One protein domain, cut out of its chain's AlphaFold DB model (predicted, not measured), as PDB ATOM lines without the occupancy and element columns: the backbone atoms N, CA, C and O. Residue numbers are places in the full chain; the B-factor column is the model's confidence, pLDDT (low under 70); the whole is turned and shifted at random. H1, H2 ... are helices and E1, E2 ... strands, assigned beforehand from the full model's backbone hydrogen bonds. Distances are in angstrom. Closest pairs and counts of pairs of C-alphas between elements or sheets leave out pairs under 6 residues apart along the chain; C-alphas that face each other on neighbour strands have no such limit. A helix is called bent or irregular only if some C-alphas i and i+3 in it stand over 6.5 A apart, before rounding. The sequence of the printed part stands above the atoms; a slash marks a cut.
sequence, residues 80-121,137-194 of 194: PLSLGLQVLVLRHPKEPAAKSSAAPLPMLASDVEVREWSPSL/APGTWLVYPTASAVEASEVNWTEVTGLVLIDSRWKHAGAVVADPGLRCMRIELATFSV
ATOM      1  N   PRO A  80     105.722 192.275 181.178       90.62
ATOM      2  CA  PRO A  80     104.579 191.411 181.439       90.62
ATOM      3  C   PRO A  80     104.044 191.600 182.859       90.62
ATOM      4  O   PRO A  80     104.811 191.724 183.816       90.62
ATOM      5  N   LEU A  81     102.722 191.612 182.986       92.50
ATOM      6  CA  LEU A  81     102.039 191.660 184.269       92.50
ATOM      7  C   LEU A  81     102.129 190.296 184.959       92.50
ATOM      8  O   LEU A  81     102.001 189.257 184.308       92.50
ATOM      9  N   SER A  82     102.284 190.304 186.282       92.56
ATOM     10  CA  SER A  82     101.958 189.129 187.085       92.56
ATOM     11  C   SER A  82     100.519 189.257 187.562       92.56
ATOM     12  O   SER A  82     100.140 190.281 188.134       92.56
ATOM     13  N   LEU A  83      99.712 188.237 187.286       90.00
ATOM     14  CA  LEU A  83      98.292 188.210 187.634       90.00
ATOM     15  C   LEU A  83      98.061 187.741 189.074       90.00
ATOM     16  O   LEU A  83      96.967 187.909 189.601       90.00
ATOM     17  N   GLY A  84      99.075 187.138 189.704       89.69
ATOM     18  CA  GLY A  84      98.957 186.541 191.036       89.69
ATOM     19  C   GLY A  84      98.193 185.211 191.064       89.69
ATOM     20  O   GLY A  84      98.005 184.650 192.138       89.69
ATOM     21  N   LEU A  85      97.782 184.692 189.903       91.88
ATOM     22  CA  LEU A  85      97.156 183.383 189.717       91.88
ATOM     23  C   LEU A  85      97.531 182.819 188.343       91.88
ATOM     24  O   LEU A  85      97.870 183.579 187.436       91.88
ATOM     25  N   GLN A  86      97.452 181.499 188.182       92.88
ATOM     26  CA  GLN A  86      97.731 180.833 186.906       92.88
ATOM     27  C   GLN A  86      96.509 180.866 185.986       92.88
ATOM     28  O   GLN A  86      95.412 180.530 186.412       92.88
ATOM     29  N   VAL A  87      96.671 181.205 184.711       93.25
ATOM     30  CA  VAL A  87      95.585 181.198 183.723       93.25
ATOM     31  C   VAL A  87      95.911 180.218 182.609       93.25
ATOM     32  O   VAL A  87      96.834 180.429 181.829       93.25
ATOM     33  N   LEU A  88      95.099 179.177 182.475       92.44
ATOM     34  CA  LEU A  88      95.129 178.264 181.344       92.44
ATOM     35  C   LEU A  88      93.994 178.607 180.379       92.44
ATOM     36  O   LEU A  88      92.820 178.502 180.718       92.44
ATOM     37  N   VAL A  89      94.322 178.957 179.144       92.75
ATOM     38  CA  VAL A  89      93.339 179.121 178.076       92.75
ATOM     39  C   VAL A  89      93.318 177.879 177.200       92.75
ATOM     40  O   VAL A  89      94.293 177.562 176.521       92.75
ATOM     41  N   LEU A  90      92.176 177.202 177.174       92.06
ATOM     42  CA  LEU A  90      91.901 176.069 176.306       92.06
ATOM     43  C   LEU A  90      91.275 176.561 175.002       92.06
ATOM     44  O   LEU A  90      90.100 176.930 174.949       92.06
ATOM     45  N   ARG A  91      92.065 176.560 173.929       91.94
ATOM     46  CA  ARG A  91      91.609 176.897 172.582       91.94
ATOM     47  C   ARG A  91      91.042 175.670 171.893       91.94
ATOM     48  O   ARG A  91      91.742 174.683 171.698       91.94
ATOM     49  N   HIS A  92      89.804 175.744 171.428       92.19
ATOM     50  CA  HIS A  92      89.218 174.650 170.658       92.19
ATOM     51  C   HIS A  92      89.904 174.512 169.272       92.19
ATOM     52  O   HIS A  92      90.087 175.520 168.588       92.19
ATOM     53  N   PRO A  93      90.212 173.299 168.767       90.38
ATOM     54  CA  PRO A  93      91.031 173.097 167.558       90.38
ATOM     55  C   PRO A  93      90.353 173.588 166.268       90.38
ATOM     56  O   PRO A  93      90.997 173.906 165.272       90.38
ATOM     57  N   LYS A  94      89.017 173.698 166.278       90.00
ATOM     58  CA  LYS A  94      88.244 174.313 165.178       90.00
ATOM     59  C   LYS A  94      88.252 175.849 165.192       90.00
ATOM     60  O   LYS A  94      87.594 176.441 164.330       90.00
ATOM     61  N   GLU A  95      88.925 176.488 166.149       86.62
ATOM     62  CA  GLU A  95      89.169 177.928 166.129       86.62
ATOM     63  C   GLU A  95      90.550 178.243 165.544       86.62
ATOM     64  O   GLU A  95      91.573 177.827 166.090       86.62
ATOM     65  N   PRO A  96      90.621 179.001 164.434       85.50
ATOM     66  CA  PRO A  96      91.900 179.396 163.869       85.50
ATOM     67  C   PRO A  96      92.709 180.222 164.873       85.50
ATOM     68  O   PRO A  96      92.240 181.261 165.330       85.50
ATOM     69  N   ALA A  97      93.969 179.850 165.116       82.44
ATOM     70  CA  ALA A  97      94.876 180.607 165.990       82.44
ATOM     71  C   ALA A  97      94.994 182.096 165.603       82.44
ATOM     72  O   ALA A  97      95.171 182.958 166.453       82.44
ATOM     73  N   ALA A  98      94.855 182.420 164.312       81.50
ATOM     74  CA  ALA A  98      94.853 183.797 163.810       81.50
ATOM     75  C   ALA A  98      93.630 184.634 164.242       81.50
ATOM     76  O   ALA A  98      93.651 185.850 164.084       81.50
ATOM     77  N   LYS A  99      92.568 183.989 164.734       83.75
ATOM     78  CA  LYS A  99      91.324 184.615 165.207       83.75
ATOM     79  C   LYS A  99      91.124 184.477 166.720       83.75
ATOM     80  O   LYS A  99      90.122 184.962 167.228       83.75
ATOM     81  N   SER A 100      92.057 183.824 167.410       85.12
ATOM     82  CA  SER A 100      92.052 183.679 168.864       85.12
ATOM     83  C   SER A 100      92.244 185.046 169.519       85.12
ATOM     84  O   SER A 100      93.258 185.713 169.289       85.12
ATOM     85  N   SER A 101      91.275 185.461 170.334       81.19
ATOM     86  CA  SER A 101      91.378 186.667 171.164       81.19
ATOM     87  C   SER A 101      92.305 186.465 172.362       81.19
ATOM     88  O   SER A 101      92.779 187.444 172.932       81.19
ATOM     89  N   ALA A 102      92.606 185.212 172.711       87.62
ATOM     90  CA  ALA A 102      93.525 184.855 173.784       87.62
ATOM     91  C   ALA A 102      95.000 184.847 173.356       87.62
ATOM     92  O   ALA A 102      95.883 184.938 174.204       87.62
ATOM     93  N   ALA A 103      95.286 184.791 172.050       84.88
ATOM     94  CA  ALA A 103      96.648 184.793 171.518       84.88
ATOM     95  C   ALA A 103      97.572 185.907 172.064       84.88
ATOM     96  O   ALA A 103      98.749 185.624 172.265       84.88
ATOM     97  N   PRO A 104      97.130 187.157 172.305       87.69
ATOM     98  CA  PRO A 104      98.013 188.172 172.868       87.69
ATOM     99  C   PRO A 104      98.277 188.033 174.372       87.69
ATOM    100  O   PRO A 104      99.243 188.624 174.845       87.69
ATOM    101  N   LEU A 105      97.470 187.277 175.124       89.94
ATOM    102  CA  LEU A 105      97.548 187.259 176.589       89.94
ATOM    103  C   LEU A 105      98.913 186.804 177.132       89.94
ATOM    104  O   LEU A 105      99.439 187.512 177.990       89.94
ATOM    105  N   PRO A 106      99.563 185.743 176.606       91.69
ATOM    106  CA  PRO A 106     100.883 185.332 177.098       91.69
ATOM    107  C   PRO A 106     102.002 186.344 176.817       91.69
ATOM    108  O   PRO A 106     103.079 186.252 177.391       91.69
ATOM    109  N   MET A 107     101.781 187.311 175.917       90.94
ATOM    110  CA  MET A 107     102.733 188.408 175.705       90.94
ATOM    111  C   MET A 107     102.562 189.534 176.733       90.94
ATOM    112  O   MET A 107     103.465 190.349 176.902       90.94
ATOM    113  N   LEU A 108     101.389 189.617 177.366       91.25
ATOM    114  CA  LEU A 108     101.014 190.687 178.289       91.25
ATOM    115  C   LEU A 108     101.107 190.259 179.754       91.25
ATOM    116  O   LEU A 108     101.214 191.124 180.620       91.25
ATOM    117  N   ALA A 109     101.077 188.958 180.035       93.44
ATOM    118  CA  ALA A 109     101.164 188.417 181.380       93.44
ATOM    119  C   ALA A 109     101.984 187.122 181.420       93.44
ATOM    120  O   ALA A 109     101.873 186.286 180.525       93.44
ATOM    121  N   SER A 110     102.797 186.960 182.466       92.69
ATOM    122  CA  SER A 110     103.683 185.797 182.636       92.69
ATOM    123  C   SER A 110     102.958 184.535 183.090       92.69
ATOM    124  O   SER A 110     103.447 183.434 182.862       92.69
ATOM    125  N   ASP A 111     101.802 184.699 183.729       94.12
ATOM    126  CA  ASP A 111     101.050 183.611 184.361       94.12
ATOM    127  C   ASP A 111      99.979 183.020 183.428       94.12
ATOM    128  O   ASP A 111      99.047 182.367 183.887       94.12
ATOM    129  N   VAL A 112     100.062 183.290 182.117       93.88
ATOM    130  CA  VAL A 112      99.073 182.842 181.129       93.88
ATOM    131  C   VAL A 112      99.677 181.821 180.175       93.88
ATOM    132  O   VAL A 112     100.640 182.096 179.461       93.88
ATOM    133  N   GLU A 113      99.019 180.675 180.068       91.38
ATOM    134  CA  GLU A 113      99.321 179.629 179.106       91.38
ATOM    135  C   GLU A 113      98.143 179.423 178.148       91.38
ATOM    136  O   GLU A 113      96.994 179.333 178.570       91.38
ATOM    137  N   VAL A 114      98.410 179.314 176.844       90.19
ATOM    138  CA  VAL A 114      97.390 178.974 175.838       90.19
ATOM    139  C   VAL A 114      97.698 177.591 175.283       90.19
ATOM    140  O   VAL A 114      98.733 177.397 174.645       90.19
ATOM    141  N   ARG A 115      96.779 176.642 175.473       88.31
ATOM    142  CA  ARG A 115      96.870 175.280 174.934       88.31
ATOM    143  C   ARG A 115      95.748 175.012 173.956       88.31
ATOM    144  O   ARG A 115      94.629 175.486 174.119       88.31
ATOM    145  N   GLU A 116      96.042 174.220 172.936       89.50
ATOM    146  CA  GLU A 116      94.983 173.633 172.126       89.50
ATOM    147  C   GLU A 116      94.303 172.517 172.923       89.50
ATOM    148  O   GLU A 116      94.971 171.663 173.502       89.50
ATOM    149  N   TRP A 117      92.976 172.550 172.992       89.56
ATOM    150  CA  TRP A 117      92.187 171.500 173.617       89.56
ATOM    151  C   TRP A 117      92.147 170.270 172.710       89.56
ATOM    152  O   TRP A 117      91.818 170.372 171.527       89.56
ATOM    153  N   SER A 118      92.416 169.104 173.290       83.38
ATOM    154  CA  SER A 118      92.212 167.810 172.653       83.38
ATOM    155  C   SER A 118      91.223 167.006 173.492       83.38
ATOM    156  O   SER A 118      91.487 166.811 174.679       83.38
ATOM    157  N   PRO A 119      90.107 166.519 172.919       68.88
ATOM    158  CA  PRO A 119      89.295 165.522 173.597       68.88
ATOM    159  C   PRO A 119      90.137 164.249 173.748       68.88
ATOM    160  O   PRO A 119      90.777 163.825 172.784       68.88
ATOM    161  N   SER A 120      90.090 163.623 174.925       58.69
ATOM    162  CA  SER A 120      90.935 162.499 175.385       58.69
ATOM    163  C   SER A 120      92.315 162.927 175.899       58.69
ATOM    164  O   SER A 120      93.228 163.247 175.141       58.69
ATOM    165  N   LEU A 121      92.461 162.842 177.220       44.78
ATOM    166  CA  LEU A 121      93.715 162.508 177.884       44.78
ATOM    167  C   LEU A 121      94.349 161.295 177.177       44.78
ATOM    168  O   LEU A 121      93.637 160.300 177.020       44.78
ATOM    169  N   ALA A 137      95.589 171.959 189.762       75.88
ATOM    170  CA  ALA A 137      95.843 172.154 191.181       75.88
ATOM    171  C   ALA A 137      94.556 172.564 191.931       75.88
ATOM    172  O   ALA A 137      93.709 173.261 191.357       75.88
ATOM    173  N   PRO A 138      94.398 172.188 193.215       81.88
ATOM    174  CA  PRO A 138      93.326 172.714 194.056       81.88
ATOM    175  C   PRO A 138      93.277 174.249 194.018       81.88
ATOM    176  O   PRO A 138      94.318 174.906 194.001       81.88
ATOM    177  N   GLY A 139      92.066 174.813 194.005       85.56
ATOM    178  CA  GLY A 139      91.860 176.258 193.836       85.56
ATOM    179  C   GLY A 139      91.848 176.731 192.375       85.56
ATOM    180  O   GLY A 139      91.822 177.936 192.140       85.56
ATOM    181  N   THR A 140      91.833 175.813 191.398       88.00
ATOM    182  CA  THR A 140      91.626 176.137 189.975       88.00
ATOM    183  C   THR A 140      90.137 176.178 189.621       88.00
ATOM    184  O   THR A 140      89.400 175.239 189.930       88.00
ATOM    185  N   TRP A 141      89.709 177.240 188.935       89.12
ATOM    186  CA  TRP A 141      88.313 177.497 188.572       89.12
ATOM    187  C   TRP A 141      88.112 177.520 187.062       89.12
ATOM    188  O   TRP A 141      88.899 178.125 186.341       89.12
ATOM    189  N   LEU A 142      87.033 176.909 186.572       89.81
ATOM    190  CA  LEU A 142      86.630 177.014 185.167       89.81
ATOM    191  C   LEU A 142      85.634 178.163 184.986       89.81
ATOM    192  O   LEU A 142      84.529 178.112 185.520       89.81
ATOM    193  N   VAL A 143      85.981 179.143 184.152       90.19
ATOM    194  CA  VAL A 143      85.092 180.266 183.829       90.19
ATOM    195  C   VAL A 143      84.198 179.888 182.648       90.19
ATOM    196  O   VAL A 143      84.625 179.937 181.491       90.19
ATOM    197  N   TYR A 144      82.952 179.492 182.920       88.19
ATOM    198  CA  TYR A 144      81.999 179.108 181.873       88.19
ATOM    199  C   TYR A 144      80.522 179.252 182.288       88.19
ATOM    200  O   TYR A 144      80.150 178.735 183.341       88.19
ATOM    201  N   PRO A 145      79.646 179.868 181.465       85.94
ATOM    202  CA  PRO A 145      78.245 180.083 181.821       85.94
ATOM    203  C   PRO A 145      77.417 178.803 181.852       85.94
ATOM    204  O   PRO A 145      77.165 178.167 180.830       85.94
ATOM    205  N   THR A 146      76.936 178.469 183.047       83.81
ATOM    206  CA  THR A 146      75.928 177.442 183.308       83.81
ATOM    207  C   THR A 146      74.869 177.972 184.277       83.81
ATOM    208  O   THR A 146      75.094 178.956 184.975       83.81
ATOM    209  N   ALA A 147      73.717 177.303 184.348       84.31
ATOM    210  CA  ALA A 147      72.634 177.687 185.259       84.31
ATOM    211  C   ALA A 147      72.978 177.518 186.752       84.31
ATOM    212  O   ALA A 147      72.270 178.049 187.598       84.31
ATOM    213  N   SER A 148      74.015 176.746 187.083       82.25
ATOM    214  CA  SER A 148      74.376 176.388 188.459       82.25
ATOM    215  C   SER A 148      75.622 177.103 188.964       82.25
ATOM    216  O   SER A 148      76.212 176.663 189.946       82.25
ATOM    217  N   ALA A 149      76.098 178.117 188.253       83.94
ATOM    218  CA  ALA A 149      77.418 178.646 188.507       83.94
ATOM    219  C   ALA A 149      77.357 179.986 189.259       83.94
ATOM    220  O   ALA A 149      76.440 180.775 189.068       83.94
ATOM    221  N   VAL A 150      78.320 180.160 190.170       85.56
ATOM    222  CA  VAL A 150      78.408 181.252 191.162       85.56
ATOM    223  C   VAL A 150      78.612 182.607 190.486       85.56
ATOM    224  O   VAL A 150      79.140 182.658 189.387       85.56
ATOM    225  N   GLU A 151      78.191 183.712 191.095       82.38
ATOM    226  CA  GLU A 151      78.478 185.038 190.541       82.38
ATOM    227  C   GLU A 151      79.887 185.517 190.898       82.38
ATOM    228  O   GLU A 151      80.383 185.270 191.994       82.38
ATOM    229  N   ALA A 152      80.523 186.287 190.007       83.31
ATOM    230  CA  ALA A 152      81.911 186.740 190.180       83.31
ATOM    231  C   ALA A 152      82.132 187.491 191.504       83.31
ATOM    232  O   ALA A 152      83.187 187.397 192.131       83.31
ATOM    233  N   SER A 153      81.123 188.261 191.914       85.25
ATOM    234  CA  SER A 153      81.115 189.049 193.145       85.25
ATOM    235  C   SER A 153      80.978 188.208 194.414       85.25
ATOM    236  O   SER A 153      81.262 188.707 195.497       85.25
ATOM    237  N   GLU A 154      80.528 186.960 194.296       87.50
ATOM    238  CA  GLU A 154      80.350 186.026 195.412       87.50
ATOM    239  C   GLU A 154      81.569 185.110 195.603       87.50
ATOM    240  O   GLU A 154      81.688 184.430 196.624       87.50
ATOM    241  N   VAL A 155      82.500 185.101 194.644       84.62
ATOM    242  CA  VAL A 155      83.719 184.289 194.703       84.62
ATOM    243  C   VAL A 155      84.687 184.846 195.749       84.62
ATOM    244  O   VAL A 155      85.063 186.021 195.722       84.62
ATOM    245  N   ASN A 156      85.177 183.977 196.640       89.50
ATOM    246  CA  ASN A 156      86.327 184.301 197.480       89.50
ATOM    247  C   ASN A 156      87.622 184.237 196.652       89.50
ATOM    248  O   ASN A 156      88.322 183.224 196.639       89.50
ATOM    249  N   TRP A 157      87.963 185.340 195.982       86.94
ATOM    250  CA  TRP A 157      89.145 185.437 195.115       86.94
ATOM    251  C   TRP A 157      90.479 185.155 195.819       86.94
ATOM    252  O   TRP A 157      91.452 184.828 195.150       86.94
ATOM    253  N   THR A 158      90.540 185.224 197.153       90.06
ATOM    254  CA  THR A 158      91.760 184.879 197.905       90.06
ATOM    255  C   THR A 158      92.075 183.379 197.915       90.06
ATOM    256  O   THR A 158      93.212 182.999 198.182       90.06
ATOM    257  N   GLU A 159      91.092 182.527 197.611       90.19
ATOM    258  CA  GLU A 159      91.247 181.067 197.531       90.19
ATOM    259  C   GLU A 159      91.499 180.579 196.095       90.19
ATOM    260  O   GLU A 159      91.797 179.402 195.875       90.19
ATOM    261  N   VAL A 160      91.373 181.471 195.108       90.44
ATOM    262  CA  VAL A 160      91.552 181.152 193.690       90.44
ATOM    263  C   VAL A 160      93.039 181.199 193.353       90.44
ATOM    264  O   VAL A 160      93.671 182.250 193.393       90.44
ATOM    265  N   THR A 161      93.599 180.049 192.990       91.25
ATOM    266  CA  THR A 161      95.014 179.895 192.615       91.25
ATOM    267  C   THR A 161      95.201 179.794 191.103       91.25
ATOM    268  O   THR A 161      96.294 180.056 190.590       91.25
ATOM    269  N   GLY A 162      94.133 179.456 190.373       91.75
ATOM    270  CA  GLY A 162      94.159 179.419 188.922       91.75
ATOM    271  C   GLY A 162      92.791 179.512 188.257       91.75
ATOM    272  O   GLY A 162      91.753 179.260 188.864       91.75
ATOM    273  N   LEU A 163      92.809 179.862 186.977       92.31
ATOM    274  CA  LEU A 163      91.652 179.982 186.105       92.31
ATOM    275  C   LEU A 163      91.852 179.143 184.847       92.31
ATOM    276  O   LEU A 163      92.929 179.129 184.256       92.31
ATOM    277  N   VAL A 164      90.781 178.505 184.396       91.88
ATOM    278  CA  VAL A 164      90.669 177.905 183.073       91.88
ATOM    279  C   VAL A 164      89.669 178.720 182.267       91.88
ATOM    280  O   VAL A 164      88.520 178.892 182.672       91.88
ATOM    281  N   LEU A 165      90.111 179.221 181.117       93.19
ATOM    282  CA  LEU A 165      89.289 179.951 180.157       93.19
ATOM    283  C   LEU A 165      89.117 179.111 178.895       93.19
ATOM    284  O   LEU A 165      90.032 178.398 178.487       93.19
ATOM    285  N   ILE A 166      87.968 179.228 178.238       92.31
ATOM    286  CA  ILE A 166      87.705 178.535 176.976       92.31
ATOM    287  C   ILE A 166      87.713 179.556 175.840       92.31
ATOM    288  O   ILE A 166      86.813 180.387 175.734       92.31
ATOM    289  N   ASP A 167      88.697 179.451 174.950       93.12
ATOM    290  CA  ASP A 167      88.739 180.210 173.699       93.12
ATOM    291  C   ASP A 167      88.090 179.383 172.584       93.12
ATOM    292  O   ASP A 167      88.711 178.537 171.926       93.12
ATOM    293  N   SER A 168      86.781 179.567 172.424       92.06
ATOM    294  CA  SER A 168      86.003 178.893 171.391       92.06
ATOM    295  C   SER A 168      84.759 179.681 170.997       92.06
ATOM    296  O   SER A 168      84.283 180.543 171.733       92.06
ATOM    297  N   ARG A 169      84.161 179.350 169.847       91.00
ATOM    298  CA  ARG A 169      82.760 179.724 169.609       91.00
ATOM    299  C   ARG A 169      81.854 178.968 170.579       91.00
ATOM    300  O   ARG A 169      82.044 177.772 170.781       91.00
ATOM    301  N   TRP A 170      80.771 179.610 171.022       90.31
ATOM    302  CA  TRP A 170      79.762 179.026 171.923       90.31
ATOM    303  C   TRP A 170      79.317 177.605 171.560       90.31
ATOM    304  O   TRP A 170      79.236 176.739 172.423       90.31
ATOM    305  N   LYS A 171      79.103 177.332 170.266       91.62
ATOM    306  CA  LYS A 171      78.692 176.003 169.781       91.62
ATOM    307  C   LYS A 171      79.709 174.878 170.026       91.62
ATOM    308  O   LYS A 171      79.345 173.715 169.918       91.62
ATOM    309  N   HIS A 172      80.972 175.219 170.284       91.38
ATOM    310  CA  HIS A 172      82.054 174.272 170.567       91.38
ATOM    311  C   HIS A 172      82.434 174.248 172.048       91.38
ATOM    312  O   HIS A 172      82.932 173.233 172.523       91.38
ATOM    313  N   ALA A 173      82.163 175.330 172.782       90.62
ATOM    314  CA  ALA A 173      82.530 175.465 174.187       90.62
ATOM    315  C   ALA A 173      81.947 174.343 175.061       90.62
ATOM    316  O   ALA A 173      82.648 173.786 175.900       90.62
ATOM    317  N   GLY A 174      80.701 173.931 174.797       89.12
ATOM    318  CA  GLY A 174      80.058 172.838 175.531       89.12
ATOM    319  C   GLY A 174      80.794 171.495 175.426       89.12
ATOM    320  O   GLY A 174      80.784 170.729 176.384       89.12
ATOM    321  N   ALA A 175      81.475 171.220 174.308       88.06
ATOM    322  CA  ALA A 175      82.269 169.999 174.157       88.06
ATOM    323  C   ALA A 175      83.528 170.021 175.038       88.06
ATOM    324  O   ALA A 175      83.884 168.992 175.604       88.06
ATOM    325  N   VAL A 176      84.148 171.196 175.190       89.06
ATOM    326  CA  VAL A 176      85.299 171.401 176.082       89.06
ATOM    327  C   VAL A 176      84.870 171.202 177.534       89.06
ATOM    328  O   VAL A 176      85.475 170.421 178.249       89.06
ATOM    329  N   VAL A 177      83.770 171.830 177.958       87.75
ATOM    330  CA  VAL A 177      83.250 171.731 179.339       87.75
ATOM    331  C   VAL A 177      82.834 170.305 179.705       87.75
ATOM    332  O   VAL A 177      82.962 169.891 180.854       87.75
ATOM    333  N   ALA A 178      82.333 169.538 178.736       85.62
ATOM    334  CA  ALA A 178      81.935 168.155 178.956       85.62
ATOM    335  C   ALA A 178      83.125 167.197 179.158       85.62
ATOM    336  O   ALA A 178      82.889 166.043 179.541       85.62
ATOM    337  N   ASP A 179      84.361 167.645 178.914       84.62
ATOM    338  CA  ASP A 179      85.579 166.849 179.042       84.62
ATOM    339  C   ASP A 179      85.766 166.351 180.489       84.62
ATOM    340  O   ASP A 179      85.839 167.165 181.415       84.62
ATOM    341  N   PRO A 180      85.842 165.026 180.722       77.31
ATOM    342  CA  PRO A 180      86.067 164.453 182.046       77.31
ATOM    343  C   PRO A 180      87.293 165.004 182.776       77.31
ATOM    344  O   PRO A 180      87.236 165.150 183.995       77.31
ATOM    345  N   GLY A 181      88.356 165.369 182.053       75.94
ATOM    346  CA  GLY A 181      89.548 165.990 182.633       75.94
ATOM    347  C   GLY A 181      89.265 167.350 183.279       75.94
ATOM    348  O   GLY A 181      89.998 167.773 184.169       75.94
ATOM    349  N   LEU A 182      88.165 168.004 182.890       77.19
ATOM    350  CA  LEU A 182      87.700 169.260 183.471       77.19
ATOM    351  C   LEU A 182      86.609 169.074 184.542       77.19
ATOM    352  O   LEU A 182      86.331 170.005 185.294       77.19
ATOM    353  N   ARG A 183      86.016 167.876 184.673       64.12
ATOM    354  CA  ARG A 183      84.885 167.601 185.590       64.12
ATOM    355  C   ARG A 183      85.256 167.563 187.073       64.12
ATOM    356  O   ARG A 183      84.362 167.622 187.911       64.12
ATOM    357  N   CYS A 184      86.544 167.468 187.400       53.41
ATOM    358  CA  CYS A 184      87.032 167.557 188.781       53.41
ATOM    359  C   CYS A 184      87.232 169.005 189.257       53.41
ATOM    360  O   CYS A 184      87.601 169.218 190.410       53.41
ATOM    361  N   MET A 185      87.019 169.999 188.390       58.50
ATOM    362  CA  MET A 185      87.107 171.406 188.765       58.50
ATOM    363  C   MET A 185      85.783 171.910 189.324       58.50
ATOM    364  O   MET A 185      84.711 171.534 188.846       58.50
ATOM    365  N   ARG A 186      85.855 172.820 190.301       53.09
ATOM    366  CA  ARG A 186      84.696 173.640 190.660       53.09
ATOM    367  C   ARG A 186      84.413 174.561 189.475       53.09
ATOM    368  O   ARG A 186      85.156 175.498 189.189       53.09
ATOM    369  N   ILE A 187      83.382 174.188 188.721       48.88
ATOM    370  CA  ILE A 187      82.775 174.999 187.670       48.88
ATOM    371  C   ILE A 187      81.947 176.041 188.397       48.88
ATOM    372  O   ILE A 187      80.818 175.770 188.798       48.88
ATOM    373  N   GLU A 188      82.512 177.208 188.624       51.53
ATOM    374  CA  GLU A 188      81.808 178.258 189.336       51.53
ATOM    375  C   GLU A 188      82.099 179.575 188.602       51.53
ATOM    376  O   GLU A 188      83.221 179.840 188.166       51.53
ATOM    377  N   LEU A 189      81.025 180.292 188.277       45.75
ATOM    378  CA  LEU A 189      80.993 181.293 187.223       45.75
ATOM    379  C   LEU A 189      81.583 182.614 187.704       45.75
ATOM    380  O   LEU A 189      81.724 182.905 188.886       45.75
ATOM    381  N   ALA A 190      81.874 183.457 186.731       37.66
ATOM    382  CA  ALA A 190      81.880 184.887 186.917       37.66
ATOM    383  C   ALA A 190      81.045 185.446 185.766       37.66
ATOM    384  O   ALA A 190      81.507 185.420 184.623       37.66
ATOM    385  N   THR A 191      79.803 185.875 186.013       38.84
ATOM    386  CA  THR A 191      79.141 186.764 185.055       38.84
ATOM    387  C   THR A 191      79.518 188.197 185.405       38.84
ATOM    388  O   THR A 191      79.588 188.583 186.571       38.84
ATOM    389  N   PHE A 192      79.839 188.987 184.385       42.25
ATOM    390  CA  PHE A 192      79.878 190.432 184.522       42.25
ATOM    391  C   PHE A 192      78.518 190.911 184.036       42.25
ATOM    392  O   PHE A 192      78.228 190.823 182.842       42.25
ATOM    393  N   SER A 193      77.668 191.354 184.960       37.22
ATOM    394  CA  SER A 193      76.507 192.154 184.577       37.22
ATOM    395  C   SER A 193      77.044 193.450 183.967       37.22
ATOM    396  O   SER A 193      77.749 194.195 184.649       37.22
ATOM    397  N   VAL A 194      76.805 193.646 182.669       39.62
ATOM    398  CA  VAL A 194      77.119 194.887 181.940       39.62
ATOM    399  C   VAL A 194      75.963 195.858 182.102       39.62
ATOM    400  O   VAL A 194      74.810 195.396 181.942       39.62
TER     401      VAL A 194
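Overview. This is residues 80 to 121 and 137 to 194 of the 194 residues of the protein "Hypothetical protein" of Polarella glacialis (UniProt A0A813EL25). This domain has little regular structure: a small twisted sheet of four parallel strands, in order E2 E1 E4 E3, runs through the middle with long loops round it, and H2 packs on it with residues 172 to 177. The 100 printed residues hold E1 H1 E2 E3 E4 H2 along the chain, a mixed class with 33 residues in named elements. The whole is compact, radius of gyration of the C-alphas 13.4 A, spanning 34 by 33 by 32 A.

Arrangement. Start at E1, residues 86 to 91; its N 88 is 2.8 A from O 163 of E4, residues 162 to 167. Through H1, residues 105 to 108, which only grazes the sheet, E1 reaches its neighbour E2, residues 112 to 116, where N 89 and O 113 are 2.8 A apart; this strand-helix-strand unit, two parallel neighbours with a helix between, has a right-handed crossover. At edge strand E3, residues 140 to 143, find N 141 2.9 A from O 162. H2, residues 170 to 177, is on the sheet; its closest C-alphas to E4 are Ala 173 and Ile 166, 6.6 A. H2 is only just irregular, C-alphas 171 and 174 being 6.7 A apart, with 1 of 4 O i to N i+4 and 3 of 5 O i to N i+3 pairs within hydrogen-bond range; H1 is too short for an i+4 pair.

Along the chain. Find C-alpha 86 at (97.731, 180.833, 186.906), where E1 begins its 16.1 A; E4 runs 16.2 A, and H2 ends at C-alpha 177, (83.250, 171.731, 179.339).

Size, cuts and confidence. Residues 122 to 136 are not printed; C-alphas 121 and 137 are 16.6 A apart. Links E1 to H1 and E3 to E4 are long. Residues 119 to 121 and 183 to 194 have pLDDT under 70.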